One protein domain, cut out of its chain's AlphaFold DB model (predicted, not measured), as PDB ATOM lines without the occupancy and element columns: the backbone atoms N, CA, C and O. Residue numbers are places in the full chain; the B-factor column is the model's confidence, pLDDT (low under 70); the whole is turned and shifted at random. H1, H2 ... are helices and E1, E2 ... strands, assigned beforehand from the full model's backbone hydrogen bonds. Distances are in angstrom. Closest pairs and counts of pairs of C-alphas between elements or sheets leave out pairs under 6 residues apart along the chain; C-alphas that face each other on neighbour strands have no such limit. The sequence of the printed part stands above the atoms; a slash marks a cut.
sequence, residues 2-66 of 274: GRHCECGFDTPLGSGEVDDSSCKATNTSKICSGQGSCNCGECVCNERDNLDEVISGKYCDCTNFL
ATOM      1  N   GLY A   2       0.566 -33.036   4.296       52.38
ATOM      2  CA  GLY A   2      -0.771 -33.416   3.786       52.38
ATOM      3  C   GLY A   2      -1.799 -33.585   4.924       52.38
ATOM      4  O   GLY A   2      -1.393 -33.809   6.069       52.38
ATOM      5  N   ARG A   3      -3.114 -33.439   4.656       58.41
ATOM      6  CA  ARG A   3      -4.188 -33.563   5.685       58.41
ATOM      7  C   ARG A   3      -4.199 -34.962   6.323       58.41
ATOM      8  O   ARG A   3      -4.626 -35.114   7.467       58.41
ATOM      9  N   HIS A   4      -3.675 -35.955   5.610       63.50
ATOM     10  CA  HIS A   4      -3.514 -37.340   6.038       63.50
ATOM     11  C   HIS A   4      -2.043 -37.799   6.036       63.50
ATOM     12  O   HIS A   4      -1.768 -38.997   6.031       63.50
ATOM     13  N   CYS A   5      -1.089 -36.859   6.101       63.91
ATOM     14  CA  CYS A   5       0.357 -37.114   6.090       63.91
ATOM     15  C   CYS A   5       0.888 -37.874   4.852       63.91
ATOM     16  O   CYS A   5       1.990 -38.418   4.898       63.91
ATOM     17  N   GLU A   6       0.148 -37.860   3.748       64.62
ATOM     18  CA  GLU A   6       0.411 -38.571   2.493       64.62
ATOM     19  C   GLU A   6       1.604 -38.031   1.683       64.62
ATOM     20  O   GLU A   6       2.097 -38.688   0.771       64.62
ATOM     21  N   CYS A   7       2.103 -36.849   2.022       64.44
ATOM     22  CA  CYS A   7       3.177 -36.159   1.318       64.44
ATOM     23  C   CYS A   7       4.321 -35.909   2.285       64.44
ATOM     24  O   CYS A   7       4.424 -34.875   2.943       64.44
ATOM     25  N   GLY A   8       5.132 -36.941   2.474       57.56
ATOM     26  CA  GLY A   8       6.393 -36.874   3.204       57.56
ATOM     27  C   GLY A   8       7.576 -36.836   2.242       57.56
ATOM     28  O   GLY A   8       7.423 -37.106   1.058       57.56
ATOM     29  N   PHE A   9       8.764 -36.564   2.780       56.25
ATOM     30  CA  PHE A   9      10.050 -36.665   2.072       56.25
ATOM     31  C   PHE A   9      10.289 -38.043   1.414       56.25
ATOM     32  O   PHE A   9      11.108 -38.154   0.509       56.25
ATOM     33  N   ASP A  10       9.565 -39.074   1.860       54.69
ATOM     34  CA  ASP A  10       9.694 -40.462   1.403       54.69
ATOM     35  C   ASP A  10       8.693 -40.855   0.299       54.69
ATOM     36  O   ASP A  10       8.625 -42.025  -0.081       54.69
ATOM     37  N   THR A  11       7.889 -39.920  -0.224       56.41
ATOM     38  CA  THR A  11       6.998 -40.197  -1.363       56.41
ATOM     39  C   THR A  11       7.599 -39.694  -2.679       56.41
ATOM     40  O   THR A  11       8.350 -38.721  -2.674       56.41
ATOM     41  N   PRO A  12       7.277 -40.304  -3.843       54.72
ATOM     42  CA  PRO A  12       7.838 -39.901  -5.144       54.72
ATOM     43  C   PRO A  12       7.576 -38.433  -5.532       54.72
ATOM     44  O   PRO A  12       8.203 -37.924  -6.455       54.72
ATOM     45  N   LEU A  13       6.640 -37.774  -4.840       51.84
ATOM     46  CA  LEU A  13       6.229 -36.376  -5.011       51.84
ATOM     47  C   LEU A  13       6.852 -35.434  -3.956       51.84
ATOM     48  O   LEU A  13       6.629 -34.228  -3.991       51.84
ATOM     49  N   GLY A  14       7.601 -35.970  -2.990       50.81
ATOM     50  CA  GLY A  14       8.034 -35.287  -1.774       50.81
ATOM     51  C   GLY A  14       9.398 -34.613  -1.873       50.81
ATOM     52  O   GLY A  14      10.326 -34.997  -1.168       50.81
ATOM     53  N   SER A  15       9.536 -33.568  -2.688       51.12
ATOM     54  CA  SER A  15      10.743 -32.732  -2.700       51.12
ATOM     55  C   SER A  15      10.709 -31.645  -1.621       51.12
ATOM     56  O   SER A  15      10.804 -30.480  -1.965       51.12
ATOM     57  N   GLY A  16      10.547 -32.009  -0.342       50.66
ATOM     58  CA  GLY A  16      10.917 -31.231   0.862       50.66
ATOM     59  C   GLY A  16      10.424 -29.789   1.093       50.66
ATOM     60  O   GLY A  16      10.524 -29.297   2.213       50.66
ATOM     61  N   GLU A  17       9.851 -29.137   0.096       50.09
ATOM     62  CA  GLU A  17       9.285 -27.800   0.095       50.09
ATOM     63  C   GLU A  17       7.929 -27.952  -0.594       50.09
ATOM     64  O   GLU A  17       7.853 -28.178  -1.802       50.09
ATOM     65  N   VAL A  18       6.841 -27.924   0.178       54.50
ATOM     66  CA  VAL A  18       5.499 -27.833  -0.409       54.50
ATOM     67  C   VAL A  18       5.379 -26.408  -0.931       54.50
ATOM     68  O   VAL A  18       5.017 -25.490  -0.199       54.50
ATOM     69  N   ASP A  19       5.805 -26.207  -2.173       65.56
ATOM     70  CA  ASP A  19       5.636 -24.933  -2.843       65.56
ATOM     71  C   ASP A  19       4.171 -24.797  -3.270       65.56
ATOM     72  O   ASP A  19       3.742 -25.265  -4.332       65.56
ATOM     73  N   ASP A  20       3.392 -24.138  -2.411       67.88
ATOM     74  CA  ASP A  20       1.994 -23.771  -2.655       67.88
ATOM     75  C   ASP A  20       1.821 -22.891  -3.912       67.88
ATOM     76  O   ASP A  20       0.687 -22.607  -4.312       67.88
ATOM     77  N   SER A  21       2.912 -22.451  -4.563       77.25
ATOM     78  CA  SER A  21       2.861 -21.833  -5.895       77.25
ATOM     79  C   SER A  21       2.178 -22.732  -6.927       77.25
ATOM     80  O   SER A  21       1.437 -22.236  -7.774       77.25
ATOM     81  N   SER A  22       2.346 -24.053  -6.814       83.56
ATOM     82  CA  SER A  22       1.753 -25.048  -7.719       83.56
ATOM     83  C   SER A  22       0.220 -25.070  -7.680       83.56
ATOM     84  O   SER A  22      -0.413 -25.396  -8.685       83.56
ATOM     85  N   CYS A  23      -0.367 -24.626  -6.564       88.44
ATOM     86  CA  CYS A  23      -1.805 -24.496  -6.330       88.44
ATOM     87  C   CYS A  23      -2.347 -23.079  -6.589       88.44
ATOM     88  O   CYS A  23      -3.496 -22.780  -6.253       88.44
ATOM     89  N   LYS A  24      -1.544 -22.183  -7.167       90.25
ATOM     90  CA  LYS A  24      -1.970 -20.843  -7.586       90.25
ATOM     91  C   LYS A  24      -2.046 -20.778  -9.110       90.25
ATOM     92  O   LYS A  24      -1.124 -21.200  -9.801       90.25
ATOM     93  N   ALA A  25      -3.122 -20.203  -9.640       89.56
ATOM     94  CA  ALA A  25      -3.264 -19.974 -11.081       89.56
ATOM     95  C   ALA A  25      -2.262 -18.920 -11.588       89.56
ATOM     96  O   ALA A  25      -1.684 -19.039 -12.666       89.56
ATOM     97  N   THR A  26      -2.036 -17.881 -10.785       89.06
ATOM     98  CA  THR A  26      -1.045 -16.821 -11.008       89.06
ATOM     99  C   THR A  26      -0.361 -16.454  -9.690       89.06
ATOM    100  O   THR A  26      -0.910 -16.691  -8.613       89.06
ATOM    101  N   ASN A  27       0.806 -15.800  -9.740       84.25
ATOM    102  CA  ASN A  27       1.547 -15.396  -8.533       84.25
ATOM    103  C   ASN A  27       0.743 -14.498  -7.570       84.25
ATOM    104  O   ASN A  27       1.043 -14.449  -6.378       84.25
ATOM    105  N   THR A  28      -0.279 -13.800  -8.075       86.69
ATOM    106  CA  THR A  28      -1.176 -12.934  -7.295       86.69
ATOM    107  C   THR A  28      -2.494 -13.607  -6.911       86.69
ATOM    108  O   THR A  28      -3.215 -13.084  -6.062       86.69
ATOM    109  N   SER A  29      -2.826 -14.752  -7.515       88.56
ATOM    110  CA  SER A  29      -4.042 -15.493  -7.188       88.56
ATOM    111  C   SER A  29      -3.962 -16.118  -5.795       88.56
ATOM    112  O   SER A  29      -2.889 -16.456  -5.281       88.56
ATOM    113  N   LYS A  30      -5.130 -16.282  -5.174       91.81
ATOM    114  CA  LYS A  30      -5.256 -17.061  -3.941       91.81
ATOM    115  C   LYS A  30      -4.999 -18.538  -4.254       91.81
ATOM    116  O   LYS A  30      -5.301 -19.000  -5.351       91.81
ATOM    117  N   ILE A  31      -4.478 -19.269  -3.271       90.25
ATOM    118  CA  ILE A  31      -4.328 -20.728  -3.353       90.25
ATOM    119  C   ILE A  31      -5.706 -21.336  -3.644       90.25
ATOM    120  O   ILE A  31      -6.673 -21.005  -2.955       90.25
ATOM    121  N   CYS A  32      -5.796 -22.162  -4.690       92.62
ATOM    122  CA  CYS A  32      -7.029 -22.804  -5.152       92.62
ATOM    123  C   CYS A  32      -8.207 -21.827  -5.281       92.62
ATOM    124  O   CYS A  32      -9.329 -22.127  -4.873       92.62
ATOM    125  N   SER A  33      -7.922 -20.603  -5.746       94.25
ATOM    126  CA  SER A  33      -8.891 -19.510  -5.922       94.25
ATOM    127  C   SER A  33      -9.680 -19.140  -4.657       94.25
ATOM    128  O   SER A  33     -10.664 -18.409  -4.719       94.25
ATOM    129  N   GLY A  34      -9.236 -19.599  -3.479       92.94
ATOM    130  CA  GLY A  34      -9.961 -19.471  -2.214       92.94
ATOM    131  C   GLY A  34     -11.179 -20.393  -2.078       92.94
ATOM    132  O   GLY A  34     -11.916 -20.258  -1.106       92.94
ATOM    133  N   GLN A  35     -11.383 -21.318  -3.019       94.12
ATOM    134  CA  GLN A  35     -12.511 -22.257  -3.056       94.12
ATOM    135  C   GLN A  35     -12.074 -23.714  -2.843       94.12
ATOM    136  O   GLN A  35     -12.809 -24.644  -3.167       94.12
ATOM    137  N   GLY A  36     -10.873 -23.924  -2.310       92.88
ATOM    138  CA  GLY A  36     -10.322 -25.246  -2.051       92.88
ATOM    139  C   GLY A  36      -9.111 -25.198  -1.131       92.88
ATOM    140  O   GLY A  36      -8.666 -24.129  -0.706       92.88
ATOM    141  N   SER A  37      -8.572 -26.374  -0.832       91.31
ATOM    142  CA  SER A  37      -7.338 -26.556  -0.066       91.31
ATOM    143  C   SER A  37      -6.257 -27.164  -0.957       91.31
ATOM    144  O   SER A  37      -6.530 -28.108  -1.695       91.31
ATOM    145  N   CYS A  38      -5.028 -26.652  -0.881       89.06
ATOM    146  CA  CYS A  38      -3.891 -27.255  -1.575       89.06
ATOM    147  C   CYS A  38      -3.426 -28.495  -0.811       89.06
ATOM    148  O   CYS A  38      -3.065 -28.406   0.364       89.06
ATOM    149  N   ASN A  39      -3.438 -29.644  -1.474       85.62
ATOM    150  CA  ASN A  39      -2.905 -30.886  -0.952       85.62
ATOM    151  C   ASN A  39      -1.835 -31.394  -1.917       85.62
ATOM    152  O   ASN A  39      -2.135 -31.823  -3.025       85.62
ATOM    153  N   CYS A  40      -0.573 -31.316  -1.497       80.62
ATOM    154  CA  CYS A  40       0.562 -31.858  -2.251       80.62
ATOM    155  C   CYS A  40       0.729 -31.288  -3.668       80.62
ATOM    156  O   CYS A  40       1.090 -32.010  -4.594       80.62
ATOM    157  N   GLY A  41       0.465 -29.990  -3.828       79.06
ATOM    158  CA  GLY A  41       0.564 -29.294  -5.112       79.06
ATOM    159  C   GLY A  41      -0.639 -29.472  -6.040       79.06
ATOM    160  O   GLY A  41      -0.625 -28.964  -7.160       79.06
ATOM    161  N   GLU A  42      -1.696 -30.137  -5.571       87.31
ATOM    162  CA  GLU A  42      -2.986 -30.241  -6.250       87.31
ATOM    163  C   GLU A  42      -4.097 -29.596  -5.413       87.31
ATOM    164  O   GLU A  42      -4.098 -29.655  -4.181       87.31
ATOM    165  N   CYS A  43      -5.057 -28.949  -6.071       90.56
ATOM    166  CA  CYS A  43      -6.187 -28.333  -5.388       90.56
ATOM    167  C   CYS A  43      -7.324 -29.326  -5.169       90.56
ATOM    168  O   CYS A  43      -7.853 -29.903  -6.114       90.56
ATOM    169  N   VAL A  44      -7.757 -29.442  -3.916       92.94
ATOM    170  CA  VAL A  44      -8.981 -30.146  -3.530       92.94
ATOM    171  C   VAL A  44     -10.072 -29.103  -3.310       92.94
ATOM    172  O   VAL A  44      -9.994 -28.315  -2.363       92.94
ATOM    173  N   CYS A  45     -11.060 -29.063  -4.203       95.31
ATOM    174  CA  CYS A  45     -12.134 -28.070  -4.159       95.31
ATOM    175  C   CYS A  45     -13.119 -28.340  -3.021       95.31
ATOM    176  O   CYS A  45     -13.344 -29.483  -2.631       95.31
ATOM    177  N   ASN A  46     -13.690 -27.267  -2.475       94.50
ATOM    178  CA  ASN A  46     -14.664 -27.357  -1.398       94.50
ATOM    179  C   ASN A  46     -15.983 -27.938  -1.917       94.50
ATOM    180  O   ASN A  46     -16.490 -27.523  -2.961       94.50
ATOM    181  N   GLU A  47     -16.558 -28.852  -1.143       93.56
ATOM    182  CA  GLU A  47     -17.915 -29.346  -1.358       93.56
ATOM    183  C   GLU A  47     -18.940 -28.308  -0.875       93.56
ATOM    184  O   GLU A  47     -18.677 -27.522   0.042       93.56
ATOM    185  N   ARG A  48     -20.107 -28.284  -1.524       93.25
ATOM    186  CA  ARG A  48     -21.238 -27.403  -1.204       93.25
ATOM    187  C   ARG A  48     -22.305 -28.191  -0.444       93.25
ATOM    188  O   ARG A  48     -22.375 -29.410  -0.559       93.25
ATOM    189  N   ASP A  49     -23.175 -27.487   0.280       93.62
ATOM    190  CA  ASP A  49     -24.329 -28.109   0.952       93.62
ATOM    191  C   ASP A  49     -25.311 -28.727  -0.057       93.62
ATOM    192  O   ASP A  49     -25.929 -29.760   0.205       93.62
ATOM    193  N   ASN A  50     -25.452 -28.090  -1.223       92.06
ATOM    194  CA  ASN A  50     -26.195 -28.634  -2.346       92.06
ATOM    195  C   ASN A  50     -25.259 -29.474  -3.226       92.06
ATOM    196  O   ASN A  50     -24.319 -28.948  -3.815       92.06
ATOM    197  N   LEU A  51     -25.551 -30.769  -3.343       90.31
ATOM    198  CA  LEU A  51     -24.733 -31.727  -4.094       90.31
ATOM    199  C   LEU A  51     -24.720 -31.468  -5.608       90.31
ATOM    200  O   LEU A  51     -23.786 -31.894  -6.285       90.31
ATOM    201  N   ASP A  52     -25.722 -30.764  -6.135       89.44
ATOM    202  CA  ASP A  52     -25.772 -30.394  -7.553       89.44
ATOM    203  C   ASP A  52     -24.830 -29.222  -7.882       89.44
ATOM    204  O   ASP A  52     -24.550 -28.943  -9.050       89.44
ATOM    205  N   GLU A  53     -24.319 -28.530  -6.861       93.69
ATOM    206  CA  GLU A  53     -23.429 -27.383  -6.998       93.69
ATOM    207  C   GLU A  53     -21.973 -27.815  -6.847       93.69
ATOM    208  O   GLU A  53     -21.502 -28.191  -5.775       93.69
ATOM    209  N   VAL A  54     -21.237 -27.723  -7.947       94.81
ATOM    210  CA  VAL A  54     -19.887 -28.256  -8.063       94.81
ATOM    211  C   VAL A  54     -18.908 -27.127  -8.338       94.81
ATOM    212  O   VAL A  54     -19.071 -26.337  -9.272       94.81
ATOM    213  N   ILE A  55     -17.855 -27.088  -7.527       96.19
ATOM    214  CA  ILE A  55     -16.654 -26.293  -7.767       96.19
ATOM    215  C   ILE A  55     -15.620 -27.222  -8.398       96.19
ATOM    216  O   ILE A  55     -15.369 -28.323  -7.914       96.19
ATOM    217  N   SER A  56     -15.043 -26.790  -9.508       94.25
ATOM    218  CA  SER A  56     -14.182 -27.599 -10.363       94.25
ATOM    219  C   SER A  56     -13.035 -26.764 -10.933       94.25
ATOM    220  O   SER A  56     -12.920 -25.566 -10.672       94.25
ATOM    221  N   GLY A  57     -12.176 -27.408 -11.721       93.62
ATOM    222  CA  GLY A  57     -10.989 -26.790 -12.304       93.62
ATOM    223  C   GLY A  57      -9.730 -27.076 -11.491       93.62
ATOM    224  O   GLY A  57      -9.785 -27.360 -10.295       93.62
ATOM    225  N   LYS A  58      -8.569 -26.998 -12.154       92.62
ATOM    226  CA  LYS A  58      -7.257 -27.283 -11.544       92.62
ATOM    227  C   LYS A  58      -6.979 -26.402 -10.325       92.62
ATOM    228  O   LYS A  58      -6.254 -26.809  -9.426       92.62
ATOM    229  N   TYR A  59      -7.545 -25.200 -10.313       94.69
ATOM    230  CA  TYR A  59      -7.374 -24.223  -9.249       94.69
ATOM    231  C   TYR A  59      -8.697 -23.899  -8.549       94.69
ATOM    232  O   TYR A  59      -8.782 -22.856  -7.906       94.69
ATOM    233  N   CYS A  60      -9.716 -24.761  -8.669       95.50
ATOM    234  CA  CYS A  60     -11.058 -24.542  -8.113       95.50
ATOM    235  C   CYS A  60     -11.663 -23.190  -8.526       95.50
ATOM    236  O   CYS A  60     -12.251 -22.466  -7.722       95.50
ATOM    237  N   ASP A  61     -11.432 -22.819  -9.778       94.69
ATOM    238  CA  ASP A  61     -11.761 -21.537 -10.389       94.69
ATOM    239  C   ASP A  61     -13.038 -21.577 -11.235       94.69
ATOM    240  O   ASP A  61     -13.482 -20.532 -11.691       94.69
ATOM    241  N   CYS A  62     -13.640 -22.753 -11.416       96.25
ATOM    242  CA  CYS A  62     -14.848 -22.937 -12.211       96.25
ATOM    243  C   CYS A  62     -16.014 -23.413 -11.347       96.25
ATOM    244  O   CYS A  62     -15.872 -24.386 -10.605       96.25
ATOM    245  N   THR A  63     -17.202 -22.837 -11.521       95.50
ATOM    246  CA  THR A  63     -18.434 -23.375 -10.923       95.50
ATOM    247  C   THR A  63     -19.488 -23.705 -11.979       95.50
ATOM    248  O   THR A  63     -19.418 -23.248 -13.124       95.50
ATOM    249  N   ASN A  64     -20.475 -24.521 -11.605       94.94
ATOM    250  CA  ASN A  64     -21.663 -24.800 -12.419       94.94
ATOM    251  C   ASN A  64     -22.922 -24.047 -11.937       94.94
ATOM    252  O   ASN A  64     -24.019 -24.364 -12.389       94.94
ATOM    253  N   PHE A  65     -22.785 -23.068 -11.032       94.19
ATOM    254  CA  PHE A  65     -23.923 -22.390 -10.389       94.19
ATOM    255  C   PHE A  65     -23.822 -20.856 -10.342       94.19
ATOM    256  O   PHE A  65     -24.818 -20.209 -10.016       94.19
ATOM    257  N   LEU A  66     -22.665 -20.259 -10.664       94.81
ATOM    258  CA  LEU A  66     -22.473 -18.796 -10.726       94.81
ATOM    259  C   LEU A  66     -22.719 -18.188 -12.117       94.81
ATOM    260  O   LEU A  66     -22.362 -17.039 -12.349       94.81
TER     261      LEU A  66
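AT A GLANCE: This is residues 2 to 66 of the 274 residues of the protein "EGF_2 domain-containing protein" of Hyalella azteca (UniProt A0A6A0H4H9). There is little regular structure: two short helices, H1 and H2, sit beside a small hairpin, E1 and E2, and loops run out both ways. Residues 2 to 19 reach to one end; residues 46 to 66 run out to the other and fold back. The 65 printed residues hold H1, H2, E1 and E2 in that order, the strands antiparallel; the class is mixed, with 16 residues in named elements. The whole is only just loose, close to compact, with a radius of gyration of the C-alphas of 13.1 A, and only just flat, spanning 39 by 27 by 14 A.

HOW THE PARTS SIT: H1, residues 20 to 23, and H2, residues 31 to 34, touch, the C-alphas of Cys 23 and Ile 31 closest at 5.4 A. Both are too short for an O i to N i+4 pair; each has its 1 O i to N i+3 pair within range. E1, residues 36 to 39, and E2, residues 42 to 45, form an antiparallel hairpin at 149 degrees, with N 37 and O 44 within hydrogen-bond range at 2.9 A. The closest C-alphas of H2 and E2, Cys 32 and Cys 43, are 5.6 A apart.

IN THESE COORDINATES: H1 begins at C-alpha 20 (1.994, -23.771, -2.655) and E2 ends at C-alpha 45 (-12.134, -28.070, -4.159). E1 measures 9.4 A and E2 9.6 A.

THE WHOLE: The printed part has no cut and no long link. Residues 2 to 20 are under pLDDT 70.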